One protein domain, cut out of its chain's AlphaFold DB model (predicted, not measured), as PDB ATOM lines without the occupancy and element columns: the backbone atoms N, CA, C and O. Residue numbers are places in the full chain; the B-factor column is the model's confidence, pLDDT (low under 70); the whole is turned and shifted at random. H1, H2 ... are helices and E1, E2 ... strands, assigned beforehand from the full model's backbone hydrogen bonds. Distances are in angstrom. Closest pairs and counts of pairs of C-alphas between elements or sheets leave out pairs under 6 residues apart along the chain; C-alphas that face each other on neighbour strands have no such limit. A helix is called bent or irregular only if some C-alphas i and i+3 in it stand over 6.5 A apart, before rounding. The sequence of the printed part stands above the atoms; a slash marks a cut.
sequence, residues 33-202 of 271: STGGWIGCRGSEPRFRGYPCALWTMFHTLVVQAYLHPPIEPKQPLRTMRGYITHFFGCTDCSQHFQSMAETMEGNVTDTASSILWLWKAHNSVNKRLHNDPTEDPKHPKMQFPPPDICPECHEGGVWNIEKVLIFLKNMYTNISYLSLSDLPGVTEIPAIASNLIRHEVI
ATOM      1  N   SER A  33     304.035 197.942 292.110       61.47
ATOM      2  CA  SER A  33     303.962 197.804 293.578       61.47
ATOM      3  C   SER A  33     302.826 198.623 294.205       61.47
ATOM      4  O   SER A  33     302.343 198.299 295.287       61.47
ATOM      5  N   THR A  34     302.380 199.668 293.506       63.66
ATOM      6  CA  THR A  34     301.163 200.438 293.777       63.66
ATOM      7  C   THR A  34     300.505 200.747 292.437       63.66
ATOM      8  O   THR A  34     301.177 201.155 291.491       63.66
ATOM      9  N   GLY A  35     299.206 200.492 292.305       64.06
ATOM     10  CA  GLY A  35     298.532 200.618 291.017       64.06
ATOM     11  C   GLY A  35     297.027 200.737 291.170       64.06
ATOM     12  O   GLY A  35     296.398 199.972 291.896       64.06
ATOM     13  N   GLY A  36     296.458 201.727 290.487       76.44
ATOM     14  CA  GLY A  36     295.018 201.920 290.378       76.44
ATOM     15  C   GLY A  36     294.473 201.378 289.061       76.44
ATOM     16  O   GLY A  36     295.200 200.921 288.182       76.44
ATOM     17  N   TRP A  37     293.161 201.479 288.897       85.44
ATOM     18  CA  TRP A  37     292.504 201.133 287.645       85.44
ATOM     19  C   TRP A  37     292.587 202.293 286.644       85.44
ATOM     20  O   TRP A  37     292.364 203.446 287.018       85.44
ATOM     21  N   ILE A  38     292.838 201.981 285.367       84.50
ATOM     22  CA  ILE A  38     292.711 202.932 284.245       84.50
ATOM     23  C   ILE A  38     291.357 202.702 283.560       84.50
ATOM     24  O   ILE A  38     290.359 203.306 283.946       84.50
ATOM     25  N   GLY A  39     291.275 201.748 282.624       87.69
ATOM     26  CA  GLY A  39     290.038 201.444 281.887       87.69
ATOM     27  C   GLY A  39     288.914 200.858 282.753       87.69
ATOM     28  O   GLY A  39     287.732 201.014 282.437       87.69
ATOM     29  N   CYS A  40     289.263 200.240 283.883       93.81
ATOM     30  CA  CYS A  40     288.319 199.648 284.835       93.81
ATOM     31  C   CYS A  40     288.039 200.509 286.074       93.81
ATOM     32  O   CYS A  40     287.425 200.026 287.025       93.81
ATOM     33  N   ARG A  41     288.459 201.780 286.080       92.94
ATOM     34  CA  ARG A  41     288.187 202.699 287.192       92.94
ATOM     35  C   ARG A  41     286.689 202.960 287.316       92.94
ATOM     36  O   ARG A  41     286.054 203.332 286.332       92.94
ATOM     37  N   GLY A  42     286.137 202.726 288.503       94.31
ATOM     38  CA  GLY A  42     284.769 203.105 288.852       94.31
ATOM     39  C   GLY A  42     284.658 204.580 289.226       94.31
ATOM     40  O   GLY A  42     285.661 205.230 289.535       94.31
ATOM     41  N   SER A  43     283.431 205.100 289.227       95.31
ATOM     42  CA  SER A  43     283.128 206.435 289.759       95.31
ATOM     43  C   SER A  43     283.344 206.534 291.274       95.31
ATOM     44  O   SER A  43     283.681 207.607 291.773       95.31
ATOM     45  N   GLU A  44     283.229 205.406 291.980       94.00
ATOM     46  CA  GLU A  44     283.530 205.220 293.400       94.00
ATOM     47  C   GLU A  44     284.352 203.928 293.604       94.00
ATOM     48  O   GLU A  44     284.258 203.015 292.778       94.00
ATOM     49  N   PRO A  45     285.103 203.778 294.718       91.56
ATOM     50  CA  PRO A  45     285.935 202.594 294.974       91.56
ATOM     51  C   PRO A  45     285.193 201.249 294.964       91.56
ATOM     52  O   PRO A  45     285.787 200.224 294.642       91.56
ATOM     53  N   ARG A  46     283.898 201.243 295.304       92.56
ATOM     54  CA  ARG A  46     283.050 200.038 295.309       92.56
ATOM     55  C   ARG A  46     282.651 199.551 293.911       92.56
ATOM     56  O   ARG A  46     282.146 198.441 293.782       92.56
ATOM     57  N   PHE A  47     282.825 200.378 292.880       95.38
ATOM     58  CA  PHE A  47     282.362 200.094 291.527       95.38
ATOM     59  C   PHE A  47     283.481 199.599 290.609       95.38
ATOM     60  O   PHE A  47     284.639 200.003 290.708       95.38
ATOM     61  N   ARG A  48     283.090 198.780 289.624       95.56
ATOM     62  CA  ARG A  48     283.949 198.287 288.534       95.56
ATOM     63  C   ARG A  48     285.175 197.535 289.061       95.56
ATOM     64  O   ARG A  48     285.005 196.425 289.544       95.56
ATOM     65  N   GLY A  49     286.383 198.077 288.918       94.00
ATOM     66  CA  GLY A  49     287.611 197.526 289.485       94.00
ATOM     67  C   GLY A  49     287.907 196.089 289.055       94.00
ATOM     68  O   GLY A  49     287.868 195.765 287.866       94.00
ATOM     69  N   TYR A  50     288.188 195.228 290.034       94.00
ATOM     70  CA  TYR A  50     288.631 193.851 289.811       94.00
ATOM     71  C   TYR A  50     287.668 193.021 288.934       94.00
ATOM     72  O   TYR A  50     288.139 192.467 287.942       94.00
ATOM     73  N   PRO A  51     286.338 192.988 289.174       95.25
ATOM     74  CA  PRO A  51     285.401 192.330 288.258       95.25
ATOM     75  C   PRO A  51     285.486 192.813 286.803       95.25
ATOM     76  O   PRO A  51     285.399 191.998 285.888       95.25
ATOM     77  N   CYS A  52     285.670 194.119 286.571       96.81
ATOM     78  CA  CYS A  52     285.838 194.657 285.218       96.81
ATOM     79  C   CYS A  52     287.121 194.127 284.569       96.81
ATOM     80  O   CYS A  52     287.072 193.616 283.452       96.81
ATOM     81  N   ALA A  53     288.245 194.192 285.285       94.81
ATOM     82  CA  ALA A  53     289.532 193.743 284.764       94.81
ATOM     83  C   ALA A  53     289.545 192.233 284.503       94.81
ATOM     84  O   ALA A  53     290.113 191.781 283.512       94.81
ATOM     85  N   LEU A  54     288.859 191.462 285.349       96.25
ATOM     86  CA  LEU A  54     288.728 190.023 285.189       96.25
ATOM     87  C   LEU A  54     287.938 189.662 283.919       96.25
ATOM     88  O   LEU A  54     288.367 188.791 283.164       96.25
ATOM     89  N   TRP A  55     286.836 190.364 283.628       97.69
ATOM     90  CA  TRP A  55     286.131 190.210 282.349       97.69
ATOM     91  C   TRP A  55     287.025 190.557 281.161       97.69
ATOM     92  O   TRP A  55     287.078 189.777 280.210       97.69
ATOM     93  N   THR A  56     287.742 191.684 281.212       96.75
ATOM     94  CA  THR A  56     288.684 192.078 280.154       96.75
ATOM     95  C   THR A  56     289.728 190.989 279.914       96.75
ATOM     96  O   THR A  56     289.892 190.560 278.778       96.75
ATOM     97  N   MET A  57     290.358 190.473 280.973       96.25
ATOM     98  CA  MET A  57     291.339 189.390 280.883       96.25
ATOM     99  C   MET A  57     290.746 188.132 280.237       96.25
ATOM    100  O   MET A  57     291.357 187.567 279.336       96.25
ATOM    101  N   PHE A  58     289.554 187.689 280.651       97.88
ATOM    102  CA  PHE A  58     288.938 186.491 280.071       97.88
ATOM    103  C   PHE A  58     288.578 186.657 278.594       97.88
ATOM    104  O   PHE A  58     288.794 185.729 277.815       97.88
ATOM    105  N   HIS A  59     288.085 187.831 278.195       98.06
ATOM    106  CA  HIS A  59     287.848 188.141 276.784       98.06
ATOM    107  C   HIS A  59     289.150 188.164 275.976       98.06
ATOM    108  O   HIS A  59     289.205 187.587 274.890       98.06
ATOM    109  N   THR A  60     290.224 188.730 276.529       96.19
ATOM    110  CA  THR A  60     291.558 188.650 275.925       96.19
ATOM    111  C   THR A  60     292.017 187.200 275.778       96.19
ATOM    112  O   THR A  60     292.445 186.818 274.694       96.19
ATOM    113  N   LEU A  61     291.861 186.353 276.798       95.94
ATOM    114  CA  LEU A  61     292.283 184.948 276.747       95.94
ATOM    115  C   LEU A  61     291.556 184.140 275.662       95.94
ATOM    116  O   LEU A  61     292.201 183.353 274.971       95.94
ATOM    117  N   VAL A  62     290.243 184.323 275.475       97.00
ATOM    118  CA  VAL A  62     289.519 183.614 274.398       97.00
ATOM    119  C   VAL A  62     289.914 184.115 273.008       97.00
ATOM    120  O   VAL A  62     289.960 183.316 272.076       97.00
ATOM    121  N   VAL A  63     290.251 185.402 272.860       96.56
ATOM    122  CA  VAL A  63     290.762 185.952 271.593       96.56
ATOM    123  C   VAL A  63     292.182 185.464 271.307       96.56
ATOM    124  O   VAL A  63     292.461 185.040 270.189       96.56
ATOM    125  N   GLN A  64     293.056 185.415 272.311       94.31
ATOM    126  CA  GLN A  64     294.399 184.843 272.172       94.31
ATOM    127  C   GLN A  64     294.341 183.346 271.847       94.31
ATOM    128  O   GLN A  64     295.059 182.883 270.971       94.31
ATOM    129  N   ALA A  65     293.414 182.597 272.449       94.50
ATOM    130  CA  ALA A  65     293.180 181.197 272.098       94.50
ATOM    131  C   ALA A  65     292.606 181.004 270.685       94.50
ATOM    132  O   ALA A  65     292.687 179.912 270.141       94.50
ATOM    133  N   TYR A  66     292.012 182.027 270.069       94.69
ATOM    134  CA  TYR A  66     291.641 181.971 268.657       94.69
ATOM    135  C   TYR A  66     292.853 182.181 267.739       94.69
ATOM    136  O   TYR A  66     292.953 181.509 266.714       94.69
ATOM    137  N   LEU A  67     293.774 183.077 268.107       92.19
ATOM    138  CA  LEU A  67     295.019 183.321 267.366       92.19
ATOM    139  C   LEU A  67     296.035 182.185 267.531       92.19
ATOM    140  O   LEU A  67     296.741 181.840 266.585       92.19
ATOM    141  N   HIS A  68     296.054 181.567 268.711       91.62
ATOM    142  CA  HIS A  68     296.900 180.434 269.071       91.62
ATOM    143  C   HIS A  68     296.014 179.275 269.553       91.62
ATOM    144  O   HIS A  68     295.865 179.072 270.764       91.62
ATOM    145  N   PRO A  69     295.381 178.533 268.620       91.38
ATOM    146  CA  PRO A  69     294.415 177.495 268.951       91.38
ATOM    147  C   PRO A  69     294.966 176.440 269.918       91.38
ATOM    148  O   PRO A  69     295.959 175.782 269.597       91.38
ATOM    149  N   PRO A  70     294.324 176.229 271.084       91.75
ATOM    150  CA  PRO A  70     294.611 175.071 271.918       91.75
ATOM    151  C   PRO A  70     294.129 173.784 271.238       91.75
ATOM    152  O   PRO A  70     293.316 173.813 270.313       91.75
ATOM    153  N   ILE A  71     294.565 172.636 271.765       91.25
ATOM    154  CA  ILE A  71     294.070 171.317 271.330       91.25
ATOM    155  C   ILE A  71     292.549 171.227 271.520       91.25
ATOM    156  O   ILE A  71     291.843 170.696 270.666       91.25
ATOM    157  N   GLU A  72     292.039 171.760 272.634       92.69
ATOM    158  CA  GLU A  72     290.610 171.793 272.928       92.69
ATOM    159  C   GLU A  72     290.060 173.232 272.882       92.69
ATOM    160  O   GLU A  72     290.373 174.032 273.767       92.69
ATOM    161  N   PRO A  73     289.153 173.565 271.941       90.50
ATOM    162  CA  PRO A  73     288.602 174.920 271.801       90.50
ATOM    163  C   PRO A  73     287.898 175.478 273.048       90.50
ATOM    164  O   PRO A  73     287.840 176.694 273.251       90.50
ATOM    165  N   LYS A  74     287.361 174.588 273.892       94.44
ATOM    166  CA  LYS A  74     286.660 174.920 275.140       94.44
ATOM    167  C   LYS A  74     287.606 175.184 276.315       94.44
ATOM    168  O   LYS A  74     287.153 175.688 277.343       94.44
ATOM    169  N   GLN A  75     288.897 174.858 276.198       94.88
ATOM    170  CA  GLN A  75     289.859 174.936 277.302       94.88
ATOM    171  C   GLN A  75     289.884 176.312 278.001       94.88
ATOM    172  O   GLN A  75     289.839 176.325 279.236       94.88
ATOM    173  N   PRO A  76     289.891 177.467 277.298       95.38
ATOM    174  CA  PRO A  76     289.897 178.772 277.963       95.38
ATOM    175  C   PRO A  76     288.640 179.009 278.811       95.38
ATOM    176  O   PRO A  76     288.730 179.471 279.946       95.38
ATOM    177  N   LEU A  77     287.465 178.628 278.298       97.12
ATOM    178  CA  LEU A  77     286.191 178.795 279.001       97.12
ATOM    179  C   LEU A  77     286.041 177.821 280.176       97.12
ATOM    180  O   LEU A  77     285.544 178.206 281.233       97.12
ATOM    181  N   ARG A  78     286.524 176.579 280.043       96.06
ATOM    182  CA  ARG A  78     286.591 175.624 281.163       96.06
ATOM    183  C   ARG A  78     287.526 176.113 282.264       96.06
ATOM    184  O   ARG A  78     287.175 176.027 283.438       96.06
ATOM    185  N   THR A  79     288.669 176.685 281.887       95.38
ATOM    186  CA  THR A  79     289.619 177.296 282.829       95.38
ATOM    187  C   THR A  79     288.979 178.484 283.548       95.38
ATOM    188  O   THR A  79     289.037 178.564 284.774       95.38
ATOM    189  N   MET A  80     288.290 179.362 282.811       96.56
ATOM    190  CA  MET A  80     287.517 180.470 283.377       96.56
ATOM    191  C   MET A  80     286.447 179.980 284.360       96.56
ATOM    192  O   MET A  80     286.354 180.504 285.469       96.56
ATOM    193  N   ARG A  81     285.663 178.958 283.988       96.88
ATOM    194  CA  ARG A  81     284.665 178.342 284.873       96.88
ATOM    195  C   ARG A  81     285.313 177.823 286.150       96.88
ATOM    196  O   ARG A  81     284.837 178.165 287.223       96.88
ATOM    197  N   GLY A  82     286.406 177.066 286.049       96.75
ATOM    198  CA  GLY A  82     287.143 176.572 287.214       96.75
ATOM    199  C   GLY A  82     287.615 177.706 288.126       96.75
ATOM    200  O   GLY A  82     287.382 177.665 289.333       96.75
ATOM    201  N   TYR A  83     288.195 178.764 287.552       97.25
ATOM    202  CA  TYR A  83     288.623 179.930 288.324       97.25
ATOM    203  C   TYR A  83     287.458 180.592 289.070       97.25
ATOM    204  O   TYR A  83     287.546 180.847 290.269       97.25
ATOM    205  N   ILE A  84     286.345 180.839 288.376       96.50
ATOM    206  CA  ILE A  84     285.173 181.505 288.956       96.50
ATOM    207  C   ILE A  84     284.505 180.646 290.030       96.50
ATOM    208  O   ILE A  84     284.045 181.177 291.041       96.50
ATOM    209  N   THR A  85     284.472 179.327 289.847       95.94
ATOM    210  CA  THR A  85     283.919 178.400 290.837       95.94
ATOM    211  C   THR A  85     284.746 178.371 292.122       95.94
ATOM    212  O   THR A  85     284.168 178.295 293.202       95.94
ATOM    213  N   HIS A  86     286.079 178.425 292.026       95.50
ATOM    214  CA  HIS A  86     286.953 178.121 293.165       95.50
ATOM    215  C   HIS A  86     287.649 179.332 293.800       95.50
ATOM    216  O   HIS A  86     288.014 179.257 294.970       95.50
ATOM    217  N   PHE A  87     287.834 180.438 293.070       95.06
ATOM    218  CA  PHE A  87     288.658 181.569 293.528       95.06
ATOM    219  C   PHE A  87     287.962 182.933 293.468       95.06
ATOM    220  O   PHE A  87     288.434 183.883 294.093       95.06
ATOM    221  N   PHE A  88     286.855 183.073 292.735       94.38
ATOM    222  CA  PHE A  88     286.190 184.368 292.610       94.38
ATOM    223  C   PHE A  88     285.365 184.704 293.858       94.38
ATOM    224  O   PHE A  88     284.457 183.968 294.233       94.38
ATOM    225  N   GLY A  89     285.664 185.843 294.489       91.69
ATOM    226  CA  GLY A  89     285.160 186.165 295.831       91.69
ATOM    227  C   GLY A  89     283.653 186.425 295.948       91.69
ATOM    228  O   GLY A  89     283.110 186.323 297.043       91.69
ATOM    229  N   CYS A  90     282.955 186.753 294.855       92.69
ATOM    230  CA  CYS A  90     281.506 186.971 294.885       92.69
ATOM    231  C   CYS A  90     280.748 185.659 294.629       92.69
ATOM    232  O   CYS A  90     280.623 185.228 293.478       92.69
ATOM    233  N   THR A  91     280.197 185.057 295.686       93.44
ATOM    234  CA  THR A  91     279.449 183.790 295.614       93.44
ATOM    235  C   THR A  91     278.239 183.871 294.681       93.44
ATOM    236  O   THR A  91     278.128 183.053 293.769       93.44
ATOM    237  N   ASP A  92     277.386 184.889 294.826       92.12
ATOM    238  CA  ASP A  92     276.186 185.058 293.988       92.12
ATOM    239  C   ASP A  92     276.547 185.259 292.509       92.12
ATOM    240  O   ASP A  92     275.902 184.734 291.598       92.12
ATOM    241  N   CYS A  93     277.622 186.003 292.244       91.50
ATOM    242  CA  CYS A  93     278.138 186.204 290.896       91.50
ATOM    243  C   CYS A  93     278.644 184.885 290.295       91.50
ATOM    244  O   CYS A  93     278.378 184.597 289.126       91.50
ATOM    245  N   SER A  94     279.359 184.086 291.096       95.06
ATOM    246  CA  SER A  94     279.886 182.783 290.692       95.06
ATOM    247  C   SER A  94     278.761 181.807 290.352       95.06
ATOM    248  O   SER A  94     278.791 181.202 289.283       95.06
ATOM    249  N   GLN A  95     277.721 181.710 291.184       95.31
ATOM    250  CA  GLN A  95     276.569 180.836 290.930       95.31
ATOM    251  C   GLN A  95     275.849 181.193 289.622       95.31
ATOM    252  O   GLN A  95     275.594 180.321 288.789       95.31
ATOM    253  N   HIS A  96     275.598 182.485 289.386       93.88
ATOM    254  CA  HIS A  96     275.024 182.938 288.121       93.88
ATOM    255  C   HIS A  96     275.906 182.596 286.913       93.88
ATOM    256  O   HIS A  96     275.386 182.215 285.864       93.88
ATOM    257  N   PHE A  97     277.229 182.742 287.034       94.31
ATOM    258  CA  PHE A  97     278.148 182.375 285.959       94.31
ATOM    259  C   PHE A  97     278.137 180.869 285.690       94.31
ATOM    260  O   PHE A  97     278.060 180.459 284.534       94.31
ATOM    261  N   GLN A  98     278.165 180.051 286.742       95.38
ATOM    262  CA  GLN A  98     278.138 178.594 286.630       95.38
ATOM    263  C   GLN A  98     276.877 178.103 285.913       95.38
ATOM    264  O   GLN A  98     276.999 177.280 285.010       95.38
ATOM    265  N   SER A  99     275.708 178.672 286.227       94.94
ATOM    266  CA  SER A  99     274.456 178.351 285.528       94.94
ATOM    267  C   SER A  99     274.527 178.674 284.030       94.94
ATOM    268  O   SER A  99     274.151 177.852 283.199       94.94
ATOM    269  N   MET A 100     275.084 179.829 283.645       95.12
ATOM    270  CA  MET A 100     275.290 180.130 282.221       95.12
ATOM    271  C   MET A 100     276.276 179.149 281.572       95.12
ATOM    272  O   MET A 100     276.046 178.702 280.445       95.12
ATOM    273  N   ALA A 101     277.354 178.802 282.284       94.62
ATOM    274  CA  ALA A 101     278.439 177.944 281.812       94.62
ATOM    275  C   ALA A 101     278.005 176.504 281.489       94.62
ATOM    276  O   ALA A 101     278.715 175.817 280.758       94.62
ATOM    277  N   GLU A 102     276.838 176.050 281.952       94.25
ATOM    278  CA  GLU A 102     276.254 174.762 281.546       94.25
ATOM    279  C   GLU A 102     275.948 174.710 280.042       94.25
ATOM    280  O   GLU A 102     276.107 173.671 279.406       94.25
ATOM    281  N   THR A 103     275.589 175.847 279.436       94.44
ATOM    282  CA  THR A 103     275.258 175.930 278.000       94.44
ATOM    283  C   THR A 103     276.479 175.842 277.081       94.44
ATOM    284  O   THR A 103     276.336 175.667 275.870       94.44
ATOM    285  N   MET A 104     277.689 175.977 277.632       93.69
ATOM    286  CA  MET A 104     278.942 176.004 276.877       93.69
ATOM    287  C   MET A 104     279.165 174.716 276.078       93.69
ATOM    288  O   MET A 104     279.612 174.782 274.936       93.69
ATOM    289  N   GLU A 105     278.844 173.550 276.644       91.06
ATOM    290  CA  GLU A 105     279.144 172.264 276.001       91.06
ATOM    291  C   GLU A 105     278.389 172.066 274.678       91.06
ATOM    292  O   GLU A 105     278.961 171.522 273.734       91.06
ATOM    293  N   GLY A 106     277.149 172.563 274.582       91.62
ATOM    294  CA  GLY A 106     276.339 172.494 273.361       91.62
ATOM    295  C   GLY A 106     276.561 173.651 272.381       91.62
ATOM    296  O   GLY A 106     276.318 173.491 271.188       91.62
ATOM    297  N   ASN A 107     277.035 174.804 272.863       93.19
ATOM    298  CA  ASN A 107     277.114 176.033 272.064       93.19
ATOM    299  C   ASN A 107     278.523 176.347 271.536       93.19
ATOM    300  O   ASN A 107     278.657 177.222 270.681       93.19
ATOM    301  N   VAL A 108     279.562 175.690 272.063       96.25
ATOM    302  CA  VAL A 108     280.964 175.961 271.718       96.25
ATOM    303  C   VAL A 108     281.571 174.781 270.963       96.25
ATOM    304  O   VAL A 108     281.854 173.727 271.539       96.25
ATOM    305  N   THR A 109     281.806 174.966 269.669       95.50
ATOM    306  CA  THR A 109     282.371 173.960 268.753       95.50
ATOM    307  C   THR A 109     283.824 174.241 268.385       95.50
ATOM    308  O   THR A 109     284.604 173.313 268.200       95.50
ATOM    309  N   ASP A 110     284.198 175.513 268.329       96.56
ATOM    310  CA  ASP A 110     285.504 176.013 267.897       96.56
ATOM    311  C   ASP A 110     285.905 177.282 268.676       96.56
ATOM    312  O   ASP A 110     285.145 177.814 269.489       96.56
ATOM    313  N   THR A 111     287.119 177.782 268.450       96.19
ATOM    314  CA  THR A 111     287.657 178.935 269.189       96.19
ATOM    315  C   THR A 111     286.916 180.241 268.879       96.19
ATOM    316  O   THR A 111     286.817 181.101 269.754       96.19
ATOM    317  N   ALA A 112     286.321 180.390 267.689       97.62
ATOM    318  CA  ALA A 112     285.497 181.556 267.356       97.62
ATOM    319  C   ALA A 112     284.180 181.542 268.142       97.62
ATOM    320  O   ALA A 112     283.759 182.559 268.700       97.62
ATOM    321  N   SER A 113     283.555 180.370 268.249       97.56
ATOM    322  CA  SER A 113     282.358 180.166 269.057       97.56
ATOM    323  C   SER A 113     282.628 180.381 270.553       97.56
ATOM    324  O   SER A 113     281.745 180.888 271.242       97.56
ATOM    325  N   SER A 114     283.849 180.123 271.048       97.69
ATOM    326  CA  SER A 114     284.254 180.468 272.422       97.69
ATOM    327  C   SER A 114     284.213 181.979 272.679       97.69
ATOM    328  O   SER A 114     283.665 182.413 273.696       97.69
ATOM    329  N   ILE A 115     284.734 182.788 271.744       98.44
ATOM    330  CA  ILE A 115     284.675 184.260 271.817       98.44
ATOM    331  C   ILE A 115     283.215 184.724 271.865       98.44
ATOM    332  O   ILE A 115     282.812 185.481 272.751       98.44
ATOM    333  N   LEU A 116     282.400 184.237 270.926       98.50
ATOM    334  CA  LEU A 116     280.998 184.635 270.807       98.50
ATOM    335  C   LEU A 116     280.152 184.175 271.997       98.50
ATOM    336  O   LEU A 116     279.260 184.906 272.428       98.50
ATOM    337  N   TRP A 117     280.412 182.988 272.544       98.31
ATOM    338  CA  TRP A 117     279.716 182.493 273.728       98.31
ATOM    339  C   TRP A 117     279.987 183.394 274.932       98.31
ATOM    340  O   TRP A 117     279.041 183.832 275.589       98.31
ATOM    341  N   LEU A 118     281.257 183.742 275.174       98.56
ATOM    342  CA  LEU A 118     281.626 184.601 276.296       98.56
ATOM    343  C   LEU A 118     281.019 185.998 276.163       98.56
ATOM    344  O   LEU A 118     280.523 186.566 277.137       98.56
ATOM    345  N   TRP A 119     281.013 186.539 274.945       98.69
ATOM    346  CA  TRP A 119     280.359 187.803 274.622       98.69
ATOM    347  C   TRP A 119     278.849 187.769 274.905       98.69
ATOM    348  O   TRP A 119     278.341 188.642 275.615       98.69
ATOM    349  N   LYS A 120     278.132 186.736 274.439       98.25
ATOM    350  CA  LYS A 120     276.695 186.558 274.724       98.25
ATOM    351  C   LYS A 120     276.425 186.419 276.222       98.25
ATOM    352  O   LYS A 120     275.503 187.053 276.735       98.25
ATOM    353  N   ALA A 121     277.236 185.634 276.932       98.00
ATOM    354  CA  ALA A 121     277.118 185.457 278.376       98.00
ATOM    355  C   ALA A 121     277.312 186.789 279.119       98.00
ATOM    356  O   ALA A 121     276.495 187.151 279.966       98.00
ATOM    357  N   HIS A 122     278.331 187.573 278.755       98.38
ATOM    358  CA  HIS A 122     278.572 188.883 279.362       98.38
ATOM    359  C   HIS A 122     277.426 189.866 279.069       98.38
ATOM    360  O   HIS A 122     276.973 190.572 279.968       98.38
ATOM    361  N   ASN A 123     276.868 189.861 277.857       98.38
ATOM    362  CA  ASN A 123     275.703 190.688 277.528       98.38
ATOM    363  C   ASN A 123     274.415 190.272 278.252       98.38
ATOM    364  O   ASN A 123     273.595 191.136 278.576       98.38
ATOM    365  N   SER A 124     274.248 188.984 278.562       97.69
ATOM    366  CA  SER A 124     273.175 188.503 279.443       97.69
ATOM    367  C   SER A 124     273.327 189.065 280.862       97.69
ATOM    368  O   SER A 124     272.363 189.559 281.449       97.69
ATOM    369  N   VAL A 125     274.559 189.092 281.385       97.38
ATOM    370  CA  VAL A 125     274.869 189.731 282.675       97.38
ATOM    371  C   VAL A 125     274.609 191.236 282.626       97.38
ATOM    372  O   VAL A 125     273.972 191.753 283.539       97.38
ATOM    373  N   ASN A 126     275.024 191.932 281.563       98.06
ATOM    374  CA  ASN A 126     274.748 193.362 281.395       98.06
ATOM    375  C   ASN A 126     273.246 193.648 281.399       98.06
ATOM    376  O   ASN A 126     272.810 194.576 282.066       98.06
ATOM    377  N   LYS A 127     272.448 192.825 280.709       97.69
ATOM    378  CA  LYS A 127     270.989 192.950 280.718       97.69
ATOM    379  C   LYS A 127     270.410 192.772 282.123       97.69
ATOM    380  O   LYS A 127     269.534 193.535 282.507       97.69
ATOM    381  N   ARG A 128     270.885 191.772 282.875       96.62
ATOM    382  CA  ARG A 128     270.414 191.502 284.243       96.62
ATOM    383  C   ARG A 128     270.778 192.624 285.216       96.62
ATOM    384  O   ARG A 128     269.972 192.942 286.075       96.62
ATOM    385  N   LEU A 129     271.984 193.176 285.094       96.75
ATOM    386  CA  LEU A 129     272.513 194.200 286.002       96.75
ATOM    387  C   LEU A 129     272.161 195.638 285.586       96.75
ATOM    388  O   LEU A 129     272.625 196.580 286.222       96.75
ATOM    389  N   HIS A 130     271.395 195.826 284.512       97.62
ATOM    390  CA  HIS A 130     270.970 197.153 284.079       97.62
ATOM    391  C   HIS A 130     269.993 197.765 285.093       97.62
ATOM    392  O   HIS A 130     268.971 197.150 285.401       97.62
ATOM    393  N   ASN A 131     270.294 198.970 285.588       96.56
ATOM    394  CA  ASN A 131     269.612 199.650 286.700       96.56
ATOM    395  C   ASN A 131     269.665 198.906 288.048       96.56
ATOM    396  O   ASN A 131     268.865 199.186 288.945       96.56
ATOM    397  N   ASP A 132     270.582 197.951 288.209       96.44
ATOM    398  CA  ASP A 132     270.805 197.288 289.493       96.44
ATOM    399  C   ASP A 132     271.494 198.249 290.488       96.44
ATOM    400  O   ASP A 132     272.323 199.059 290.072       96.44
ATOM    401  N   PRO A 133     271.243 198.172 291.810       95.19
ATOM    402  CA  PRO A 133     271.924 199.021 292.798       95.19
ATOM    403  C   PRO A 133     273.463 198.919 292.802       95.19
ATOM    404  O   PRO A 133     274.147 199.797 293.338       95.19
ATOM    405  N   THR A 134     274.015 197.842 292.237       94.38
ATOM    406  CA  THR A 134     275.461 197.630 292.060       94.38
ATOM    407  C   THR A 134     276.014 198.224 290.759       94.38
ATOM    408  O   THR A 134     277.230 198.203 290.542       94.38
ATOM    409  N   GLU A 135     275.157 198.770 289.892       97.38
ATOM    410  CA  GLU A 135     275.543 199.461 288.666       97.38
ATOM    411  C   GLU A 135     276.214 200.804 288.978       97.38
ATOM    412  O   GLU A 135     275.753 201.584 289.809       97.38
ATOM    413  N   ASP A 136     277.324 201.078 288.293       97.75
ATOM    414  CA  ASP A 136     278.006 202.365 288.387       97.75
ATOM    415  C   ASP A 136     277.214 203.414 287.586       97.75
ATOM    416  O   ASP A 136     277.118 203.272 286.362       97.75
ATOM    417  N   PRO A 137     276.710 204.499 288.207       96.69
ATOM    418  CA  PRO A 137     275.897 205.496 287.512       96.69
ATOM    419  C   PRO A 137     276.610 206.193 286.346       96.69
ATOM    420  O   PRO A 137     275.955 206.710 285.443       96.69
ATOM    421  N   LYS A 138     277.952 206.231 286.345       97.06
ATOM    422  CA  LYS A 138     278.741 206.804 285.239       97.06
ATOM    423  C   LYS A 138     279.085 205.787 284.150       97.06
ATOM    424  O   LYS A 138     279.619 206.172 283.114       97.06
ATOM    425  N   HIS A 139     278.809 204.505 284.378       95.94
ATOM    426  CA  HIS A 139     279.090 203.413 283.448       95.94
ATOM    427  C   HIS A 139     277.902 202.437 283.398       95.94
ATOM    428  O   HIS A 139     278.050 201.274 283.804       95.94
ATOM    429  N   PRO A 140     276.732 202.893 282.907       97.12
ATOM    430  CA  PRO A 140     275.543 202.057 282.822       97.12
ATOM    431  C   PRO A 140     275.803 200.818 281.958       97.12
ATOM    432  O   PRO A 140     276.522 200.856 280.954       97.12
ATOM    433  N   LYS A 141     275.216 199.692 282.355       97.88
ATOM    434  CA  LYS A 141     275.224 198.442 281.607       97.88
ATOM    435  C   LYS A 141     274.415 198.632 280.340       97.88
ATOM    436  O   LYS A 141     273.256 199.030 280.363       97.88
ATOM    437  N   MET A 142     275.039 198.293 279.225       96.56
ATOM    438  CA  MET A 142     274.422 198.316 277.912       96.56
ATOM    439  C   MET A 142     274.734 197.008 277.203       96.56
ATOM    440  O   MET A 142     275.661 196.279 277.568       96.56
ATOM    441  N   GLN A 143     273.957 196.715 276.170       97.38
ATOM    442  CA  GLN A 143     274.345 195.694 275.215       97.38
ATOM    443  C   GLN A 143     275.603 196.164 274.473       97.38
ATOM    444  O   GLN A 143     275.624 197.245 273.891       97.38
ATOM    445  N   PHE A 144     276.663 195.367 274.550       97.69
ATOM    446  CA  PHE A 144     277.988 195.705 274.050       97.69
ATOM    447  C   PHE A 144     278.326 194.901 272.782       97.69
ATOM    448  O   PHE A 144     278.044 193.704 272.767       97.69
ATOM    449  N   PRO A 145     278.982 195.475 271.759       97.69
ATOM    450  CA  PRO A 145     279.242 196.902 271.607       97.69
ATOM    451  C   PRO A 145     277.954 197.675 271.275       97.69
ATOM    452  O   PRO A 145     277.111 197.167 270.529       97.69
ATOM    453  N   PRO A 146     277.784 198.894 271.806       95.88
ATOM    454  CA  PRO A 146     276.672 199.750 271.418       95.88
ATOM    455  C   PRO A 146     276.831 200.256 269.962       95.88
ATOM    456  O   PRO A 146     277.941 200.215 269.415       95.88
ATOM    457  N   PRO A 147     275.739 200.695 269.299       95.19
ATOM    458  CA  PRO A 147     275.763 201.070 267.879       95.19
ATOM    459  C   PRO A 147     276.699 202.231 267.521       95.19
ATOM    460  O   PRO A 147     277.161 202.305 266.392       95.19
ATOM    461  N   ASP A 148     276.991 203.127 268.459       94.94
ATOM    462  CA  ASP A 148     277.948 204.228 268.307       94.94
ATOM    463  C   ASP A 148     279.410 203.754 268.256       94.94
ATOM    464  O   ASP A 148     280.246 204.403 267.632       94.94
ATOM    465  N   ILE A 149     279.716 202.607 268.871       95.38
ATOM    466  CA  ILE A 149     281.058 202.011 268.889       95.38
ATOM    467  C   ILE A 149     281.264 201.027 267.733       95.38
ATOM    468  O   ILE A 149     282.353 200.964 267.167       95.38
ATOM    469  N   CYS A 150     280.239 200.255 267.368       97.06
ATOM    470  CA  CYS A 150     280.296 199.347 266.222       97.06
ATOM    471  C   CYS A 150     278.974 199.369 265.444       97.06
ATOM    472  O   CYS A 150     278.151 198.473 265.634       97.06
ATOM    473  N   PRO A 151     278.753 200.346 264.546       96.12
ATOM    474  CA  PRO A 151     277.516 200.421 263.767       96.12
ATOM    475  C   PRO A 151     277.269 199.161 262.929       96.12
ATOM    476  O   PRO A 151     276.155 198.658 262.876       96.12
ATOM    477  N   GLU A 152     278.326 198.601 262.333       96.62
ATOM    478  CA  GLU A 152     278.262 197.389 261.505       96.62
ATOM    479  C   GLU A 152     277.936 196.112 262.294       96.62
ATOM    480  O   GLU A 152     277.521 195.118 261.705       96.62
ATOM    481  N   CYS A 153     278.081 196.126 263.623       97.75
ATOM    482  CA  CYS A 153     277.649 195.020 264.477       97.75
ATOM    483  C   CYS A 153     276.117 194.917 264.569       97.75
ATOM    484  O   CYS A 153     275.614 193.910 265.070       97.75
ATOM    485  N   HIS A 154     275.381 195.932 264.100       95.69
ATOM    486  CA  HIS A 154     273.926 196.025 264.177       95.69
ATOM    487  C   HIS A 154     273.326 196.164 262.777       95.69
ATOM    488  O   HIS A 154     273.564 197.142 262.075       95.69
ATOM    489  N   GLU A 155     272.486 195.212 262.382       91.44
ATOM    490  CA  GLU A 155     271.785 195.218 261.100       91.44
ATOM    491  C   GLU A 155     270.286 195.033 261.348       91.44
ATOM    492  O   GLU A 155     269.847 194.016 261.883       91.44
ATOM    493  N   GLY A 156     269.482 196.059 261.044       84.56
ATOM    494  CA  GLY A 156     268.027 196.007 261.238       84.56
ATOM    495  C   GLY A 156     267.575 195.765 262.688       84.56
ATOM    496  O   GLY A 156     266.509 195.198 262.907       84.56
ATOM    497  N   GLY A 157     268.382 196.156 263.682       83.25
ATOM    498  CA  GLY A 157     268.103 195.904 265.104       83.25
ATOM    499  C   GLY A 157     268.488 194.501 265.592       83.25
ATOM    500  O   GLY A 157     268.165 194.139 266.722       83.25
ATOM    501  N   VAL A 158     269.182 193.717 264.762       92.81
ATOM    502  CA  VAL A 158     269.715 192.391 265.093       92.81
ATOM    503  C   VAL A 158     271.243 192.425 265.039       92.81
ATOM    504  O   VAL A 158     271.841 193.217 264.314       92.81
ATOM    505  N   TRP A 159     271.893 191.560 265.816       97.19
ATOM    506  CA  TRP A 159     273.346 191.418 265.793       97.19
ATOM    507  C   TRP A 159     273.840 190.807 264.484       97.19
ATOM    508  O   TRP A 159     273.493 189.670 264.159       97.19
ATOM    509  N   ASN A 160     274.749 191.501 263.807       97.88
ATOM    510  CA  ASN A 160     275.580 190.901 262.777       97.88
ATOM    511  C   ASN A 160     276.766 190.184 263.450       97.88
ATOM    512  O   ASN A 160     277.755 190.795 263.856       97.88
ATOM    513  N   ILE A 161     276.641 188.864 263.616       97.62
ATOM    514  CA  ILE A 161     277.577 188.039 264.398       97.62
ATOM    515  C   ILE A 161     278.995 188.038 263.814       97.62
ATOM    516  O   ILE A 161     279.966 188.000 264.570       97.62
ATOM    517  N   GLU A 162     279.125 188.108 262.491       97.50
ATOM    518  CA  GLU A 162     280.427 188.174 261.827       97.50
ATOM    519  C   GLU A 162     281.151 189.476 262.190       97.50
ATOM    520  O   GLU A 162     282.307 189.460 262.619       97.50
ATOM    521  N   LYS A 163     280.441 190.604 262.105       98.31
ATOM    522  CA  LYS A 163     280.972 191.921 262.465       98.31
ATOM    523  C   LYS A 163     281.291 192.034 263.951       98.31
ATOM    524  O   LYS A 163     282.342 192.566 264.303       98.31
ATOM    525  N   VAL A 164     280.467 191.440 264.815       98.50
ATOM    526  CA  VAL A 164     280.762 191.313 266.252       98.50
ATOM    527  C   VAL A 164     282.056 190.534 266.484       98.50
ATOM    528  O   VAL A 164     282.905 190.983 267.249       98.50
ATOM    529  N   LEU A 165     282.245 189.388 265.824       98.38
ATOM    530  CA  LEU A 165     283.461 188.591 265.986       98.38
ATOM    531  C   LEU A 165     284.711 189.377 265.564       98.38
ATOM    532  O   LEU A 165     285.714 189.358 266.278       98.38
ATOM    533  N   ILE A 166     284.649 190.086 264.432       97.88
ATOM    534  CA  ILE A 166     285.740 190.949 263.954       97.88
ATOM    535  C   ILE A 166     286.029 192.059 264.969       97.88
ATOM    536  O   ILE A 166     287.185 192.252 265.351       97.88
ATOM    537  N   PHE A 167     284.988 192.739 265.453       98.12
ATOM    538  CA  PHE A 167     285.110 193.790 266.458       98.12
ATOM    539  C   PHE A 167     285.788 193.283 267.737       98.12
ATOM    540  O   PHE A 167     286.741 193.898 268.206       98.12
ATOM    541  N   LEU A 168     285.345 192.144 268.280       98.19
ATOM    542  CA  LEU A 168     285.901 191.570 269.510       98.19
ATOM    543  C   LEU A 168     287.365 191.169 269.327       98.19
ATOM    544  O   LEU A 168     288.194 191.489 270.176       98.19
ATOM    545  N   LYS A 169     287.699 190.511 268.211       96.62
ATOM    546  CA  LYS A 169     289.089 190.159 267.896       96.62
ATOM    547  C   LYS A 169     289.970 191.402 267.886       96.62
ATOM    548  O   LYS A 169     290.981 191.411 268.569       96.62
ATOM    549  N   ASN A 170     289.555 192.453 267.182       94.94
ATOM    550  CA  ASN A 170     290.316 193.696 267.116       94.94
ATOM    551  C   ASN A 170     290.413 194.374 268.487       94.94
ATOM    552  O   ASN A 170     291.491 194.777 268.903       94.94
ATOM    553  N   MET A 171     289.310 194.486 269.223       94.62
ATOM    554  CA  MET A 171     289.302 195.141 270.529       94.62
ATOM    555  C   MET A 171     290.254 194.463 271.518       94.62
ATOM    556  O   MET A 171     290.965 195.151 272.238       94.62
ATOM    557  N   TYR A 172     290.268 193.130 271.561       95.00
ATOM    558  CA  TYR A 172     291.035 192.379 272.556       95.00
ATOM    559  C   TYR A 172     292.441 191.968 272.094       95.00
ATOM    560  O   TYR A 172     293.183 191.394 272.892       95.00
ATOM    561  N   THR A 173     292.831 192.271 270.852       93.50
ATOM    562  CA  THR A 173     294.242 192.272 270.429       93.50
ATOM    563  C   THR A 173     294.910 193.625 270.631       93.50
ATOM    564  O   THR A 173     296.110 193.666 270.872       93.50
ATOM    565  N   ASN A 174     294.158 194.726 270.567       91.56
ATOM    566  CA  ASN A 174     294.675 196.064 270.837       91.56
ATOM    567  C   ASN A 174     294.694 196.333 272.348       91.56
ATOM    568  O   ASN A 174     293.647 196.478 272.976       91.56
ATOM    569  N   ILE A 175     295.885 196.431 272.934       86.56
ATOM    570  CA  ILE A 175     296.062 196.780 274.342       86.56
ATOM    571  C   ILE A 175     296.503 198.225 274.519       86.56
ATOM    572  O   ILE A 175     297.222 198.795 273.700       86.56
ATOM    573  N   SER A 176     296.099 198.783 275.655       85.50
ATOM    574  CA  SER A 176     296.538 200.083 276.140       85.50
ATOM    575  C   SER A 176     297.268 199.895 277.466       85.50
ATOM    576  O   SER A 176     296.705 199.305 278.392       85.50
ATOM    577  N   TYR A 177     298.497 200.395 277.584       82.12
ATOM    578  CA  TYR A 177     299.308 200.238 278.797       82.12
ATOM    579  C   TYR A 177     300.128 201.487 279.132       82.12
ATOM    580  O   TYR A 177     300.336 202.365 278.296       82.12
ATOM    581  N   LEU A 178     300.587 201.561 280.383       78.62
ATOM    582  CA  LEU A 178     301.553 202.554 280.855       78.62
ATOM    583  C   LEU A 178     302.909 201.875 281.037       78.62
ATOM    584  O   LEU A 178     302.970 200.778 281.590       78.62
ATOM    585  N   SER A 179     303.989 202.528 280.602       76.88
ATOM    586  CA  SER A 179     305.336 202.040 280.900       76.88
ATOM    587  C   SER A 179     305.734 202.445 282.314       76.88
ATOM    588  O   SER A 179     305.546 203.592 282.724       76.88
ATOM    589  N   LEU A 180     306.362 201.520 283.037       70.81
ATOM    590  CA  LEU A 180     306.986 201.766 284.339       70.81
ATOM    591  C   LEU A 180     307.984 202.934 284.307       70.81
ATOM    592  O   LEU A 180     308.083 203.683 285.276       70.81
ATOM    593  N   SER A 181     308.685 203.120 283.181       71.56
ATOM    594  CA  SER A 181     309.620 204.239 282.978       71.56
ATOM    595  C   SER A 181     308.955 205.610 283.091       71.56
ATOM    596  O   SER A 181     309.617 206.585 283.436       71.56
ATOM    597  N   ASP A 182     307.656 205.686 282.800       69.12
ATOM    598  CA  ASP A 182     306.900 206.938 282.749       69.12
ATOM    599  C   ASP A 182     306.262 207.285 284.102       69.12
ATOM    600  O   ASP A 182     305.657 208.346 284.248       69.12
ATOM    601  N   LEU A 183     306.388 206.394 285.094       68.12
ATOM    602  CA  LEU A 183     305.780 206.514 286.421       68.12
ATOM    603  C   LEU A 183     306.816 206.500 287.571       68.12
ATOM    604  O   LEU A 183     306.633 205.759 288.541       68.12
ATOM    605  N   PRO A 184     307.903 207.298 287.536       59.06
ATOM    606  CA  PRO A 184     308.855 207.321 288.641       59.06
ATOM    607  C   PRO A 184     308.212 207.922 289.903       59.06
ATOM    608  O   PRO A 184     307.808 209.083 289.919       59.06
ATOM    609  N   GLY A 185     308.131 207.131 290.978       58.22
ATOM    610  CA  GLY A 185     307.674 207.594 292.299       58.22
ATOM    611  C   GLY A 185     306.166 207.834 292.431       58.22
ATOM    612  O   GLY A 185     305.737 208.498 293.373       58.22
ATOM    613  N   VAL A 186     305.354 207.318 291.504       53.06
ATOM    614  CA  VAL A 186     303.902 207.525 291.497       53.06
ATOM    615  C   VAL A 186     303.209 206.480 292.378       53.06
ATOM    616  O   VAL A 186     303.195 205.301 292.043       53.06
ATOM    617  N   THR A 187     302.605 206.917 293.485       53.84
ATOM    618  CA  THR A 187     301.813 206.064 294.396       53.84
ATOM    619  C   THR A 187     300.350 205.910 293.967       53.84
ATOM    620  O   THR A 187     299.675 204.975 294.388       53.84
ATOM    621  N   GLU A 188     299.849 206.805 293.109       55.22
ATOM    622  CA  GLU A 188     298.508 206.751 292.517       55.22
ATOM    623  C   GLU A 188     298.549 207.261 291.079       55.22
ATOM    624  O   GLU A 188     299.087 208.337 290.835       55.22
ATOM    625  N   ILE A 189     297.948 206.536 290.129       57.25
ATOM    626  CA  ILE A 189     297.877 206.961 288.722       57.25
ATOM    627  C   ILE A 189     296.990 208.221 288.629       57.25
ATOM    628  O   ILE A 189     295.763 208.109 288.784       57.25
ATOM    629  N   PRO A 190     297.551 209.422 288.375       54.66
ATOM    630  CA  PRO A 190     296.754 210.634 288.273       54.66
ATOM    631  C   PRO A 190     295.941 210.596 286.978       54.66
ATOM    632  O   PRO A 190     296.346 209.974 285.997       54.66
ATOM    633  N   ALA A 191     294.840 211.347 286.914       54.28
ATOM    634  CA  ALA A 191     294.095 211.552 285.663       54.28
ATOM    635  C   ALA A 191     294.984 212.090 284.510       54.28
ATOM    636  O   ALA A 191     294.657 211.910 283.344       54.28
ATOM    637  N   ILE A 192     296.135 212.687 284.847       50.94
ATOM    638  CA  ILE A 192     297.166 213.213 283.935       50.94
ATOM    639  C   ILE A 192     297.909 212.091 283.174       50.94
ATOM    640  O   ILE A 192     298.531 212.349 282.145       50.94
ATOM    641  N   ALA A 193     297.807 210.831 283.612       60.06
ATOM    642  CA  ALA A 193     298.455 209.695 282.952       60.06
ATOM    643  C   ALA A 193     297.840 209.322 281.588       60.06
ATOM    644  O   ALA A 193     298.398 208.477 280.894       60.06
ATOM    645  N   SER A 194     296.729 209.943 281.165       63.41
ATOM    646  CA  SER A 194     296.092 209.646 279.871       63.41
ATOM    647  C   SER A 194     297.029 209.853 278.678       63.41
ATOM    648  O   SER A 194     296.994 209.073 277.733       63.41
ATOM    649  N   ASN A 195     297.899 210.867 278.739       70.06
ATOM    650  CA  ASN A 195     298.835 211.194 277.658       70.06
ATOM    651  C   ASN A 195     300.034 210.234 277.585       70.06
ATOM    652  O   ASN A 195     300.792 210.279 276.622       70.06
ATOM    653  N   LEU A 196     300.214 209.389 278.602       77.38
ATOM    654  CA  LEU A 196     301.293 208.404 278.690       77.38
ATOM    655  C   LEU A 196     300.837 207.009 278.239       77.38
ATOM    656  O   LEU A 196     301.643 206.081 278.198       77.38
ATOM    657  N   ILE A 197     299.550 206.846 277.910       82.38
ATOM    658  CA  ILE A 197     298.991 205.569 277.469       82.38
ATOM    659  C   ILE A 197     299.543 205.225 276.087       82.38
ATOM    660  O   ILE A 197     299.299 205.918 275.096       82.38
ATOM    661  N   ARG A 198     300.258 204.107 276.024       84.44
ATOM    662  CA  ARG A 198     300.757 203.505 274.791       84.44
ATOM    663  C   ARG A 198     299.739 202.503 274.276       84.44
ATOM    664  O   ARG A 198     298.973 201.943 275.059       84.44
ATOM    665  N   HIS A 199     299.745 202.292 272.967       86.88
ATOM    666  CA  HIS A 199     298.878 201.338 272.291       86.88
ATOM    667  C   HIS A 199     299.735 200.344 271.526       86.88
ATOM    668  O   HIS A 199     300.666 200.742 270.827       86.88
ATOM    669  N   GLU A 200     299.408 199.068 271.656       86.31
ATOM    670  CA  GLU A 200     300.113 197.983 270.988       86.31
ATOM    671  C   GLU A 200     299.120 196.906 270.575       86.31
ATOM    672  O   GLU A 200     298.095 196.701 271.227       86.31
ATOM    673  N   VAL A 201     299.418 196.224 269.473       86.94
ATOM    674  CA  VAL A 201     298.669 195.037 269.076       86.94
ATOM    675  C   VAL A 201     299.441 193.831 269.579       86.94
ATOM    676  O   VAL A 201     300.578 193.625 269.167       86.94
ATOM    677  N   ILE A 202     298.824 193.023 270.438       80.88
ATOM    678  CA  ILE A 202     299.373 191.720 270.809       80.88
ATOM    679  C   ILE A 202     299.284 190.827 269.569       80.88
ATOM    680  O   ILE A 202     298.223 190.276 269.261       80.88
TER     681      ILE A 202
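This is residues 33 to 202 of the 271 residues of the protein "Sulfhydryl oxidase" of Triatoma infestans (UniProt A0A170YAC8). Two helices, H1 and H5, run side by side as the core of a helical body; the antiparallel pair H2 and H3 packs over one side of this layer, and H6 crosses H1 and H5 on the other. From the end of H6 the backbone goes straight into a short ribbon of two strands, E1 and E2, with H7 and the loop of residues 178 to 190 beyond it, far from the helical body. The printed part has 170 residues, with seven named helices and two named strands in the order H1, H2, H3, H4, H5, H6, E1, H7, E2; the class is mostly helix, and the one sheet, E1 - E2, is antiparallel. The whole is compact, with a radius of gyration of the C-alphas of 17.1 A and spans of 50 by 37 by 34 A.

After residues 33 to 48, which hold no named element, comes H1, residues 49 to 67, a hub that touches three helices. H1 and H2, residues 75 to 86, form a helical hairpin: they touch at a shallow tilt of 23 degrees, opposite ways, with H1 using residues 58 to 65 alone, and their closest C-alphas are those of Val 62 and Pro 76, 6.0 A apart. H2 and H3, residues 91 to 101, form a second helical hairpin, touching at a shallow tilt of 28 degrees, opposite ways; the closest C-alphas are those of Ile 84 and Ser 94, 5.7 A apart. H1 and H3 are apart. H4, residues 104 to 107, meets H3 only through their link. H5, residues 111 to 128, is the other hub; it only just touches H4, with 3 pairs of C-alphas within 8 A, the closest those of Asn 107 and Trp 117, 7.2 A apart. H1 and H5 touch at a shallow tilt of 23 degrees, opposite ways, and the C-alphas of Tyr 66 and Thr 111 are their closest, 5.0 A apart. H3 and H5 are close but not clearly touching, with the C-alphas of Met 100 and Ala 121 closest at 6.8 A. H6, residues 161 to 173, touches H5 about perpendicular at 86 degrees, the closest C-alphas being those of Leu 116 and Leu 165, 6.7 A apart. H6 also touches H1, only just about perpendicular at 72 degrees, the closest C-alphas being those of Thr 60 and Tyr 172, 5.1 A apart. E1, residues 174 to 177, and E2, residues 198 to 201, are antiparallel neighbours at 150 degrees; N 175 and O 200, 2.8 A apart, and N 198 and O 177, 2.9 A apart, are within hydrogen-bond range. H7, residues 191 to 196, touches no helix. Every O i to N i+4 pair is within hydrogen-bond range in H1, H2, H3, H5 and H6; H7 has 0 of 2, with 1 of 3 O i to N i+3 pairs within range, and H4 is too short for an O i to N i+4 pair.

H1 begins at C-alpha 49 (287.611, 197.526, 289.485) and is 27.3 A long. H2 measures 16.4 A and H3 15.0 A, while H4 has four residues. H5 is 26.1 A long and ends at C-alpha 128 (270.414, 191.502, 284.243). H6 is 18.2 A long. E1 and E2 have four residues each, and E2 ends at C-alpha 201 (298.669, 195.037, 269.076). H7, six residues, is only just irregular: C-alphas 192 and 195 are 6.8 A apart.

The two C-alphas farthest apart, those of Gly 156 and Gly 185, are 51.7 A apart. The printed part has no cut. The long links are H5 to H6, with 32 residues, and E1 to H7, with 13; in the first, residues 154 to 155 pair antiparallel with residues 158 to 159. The mean pLDDT of the printed part is 90.5, and residues 33 to 35 and 182 to 194 are under 70.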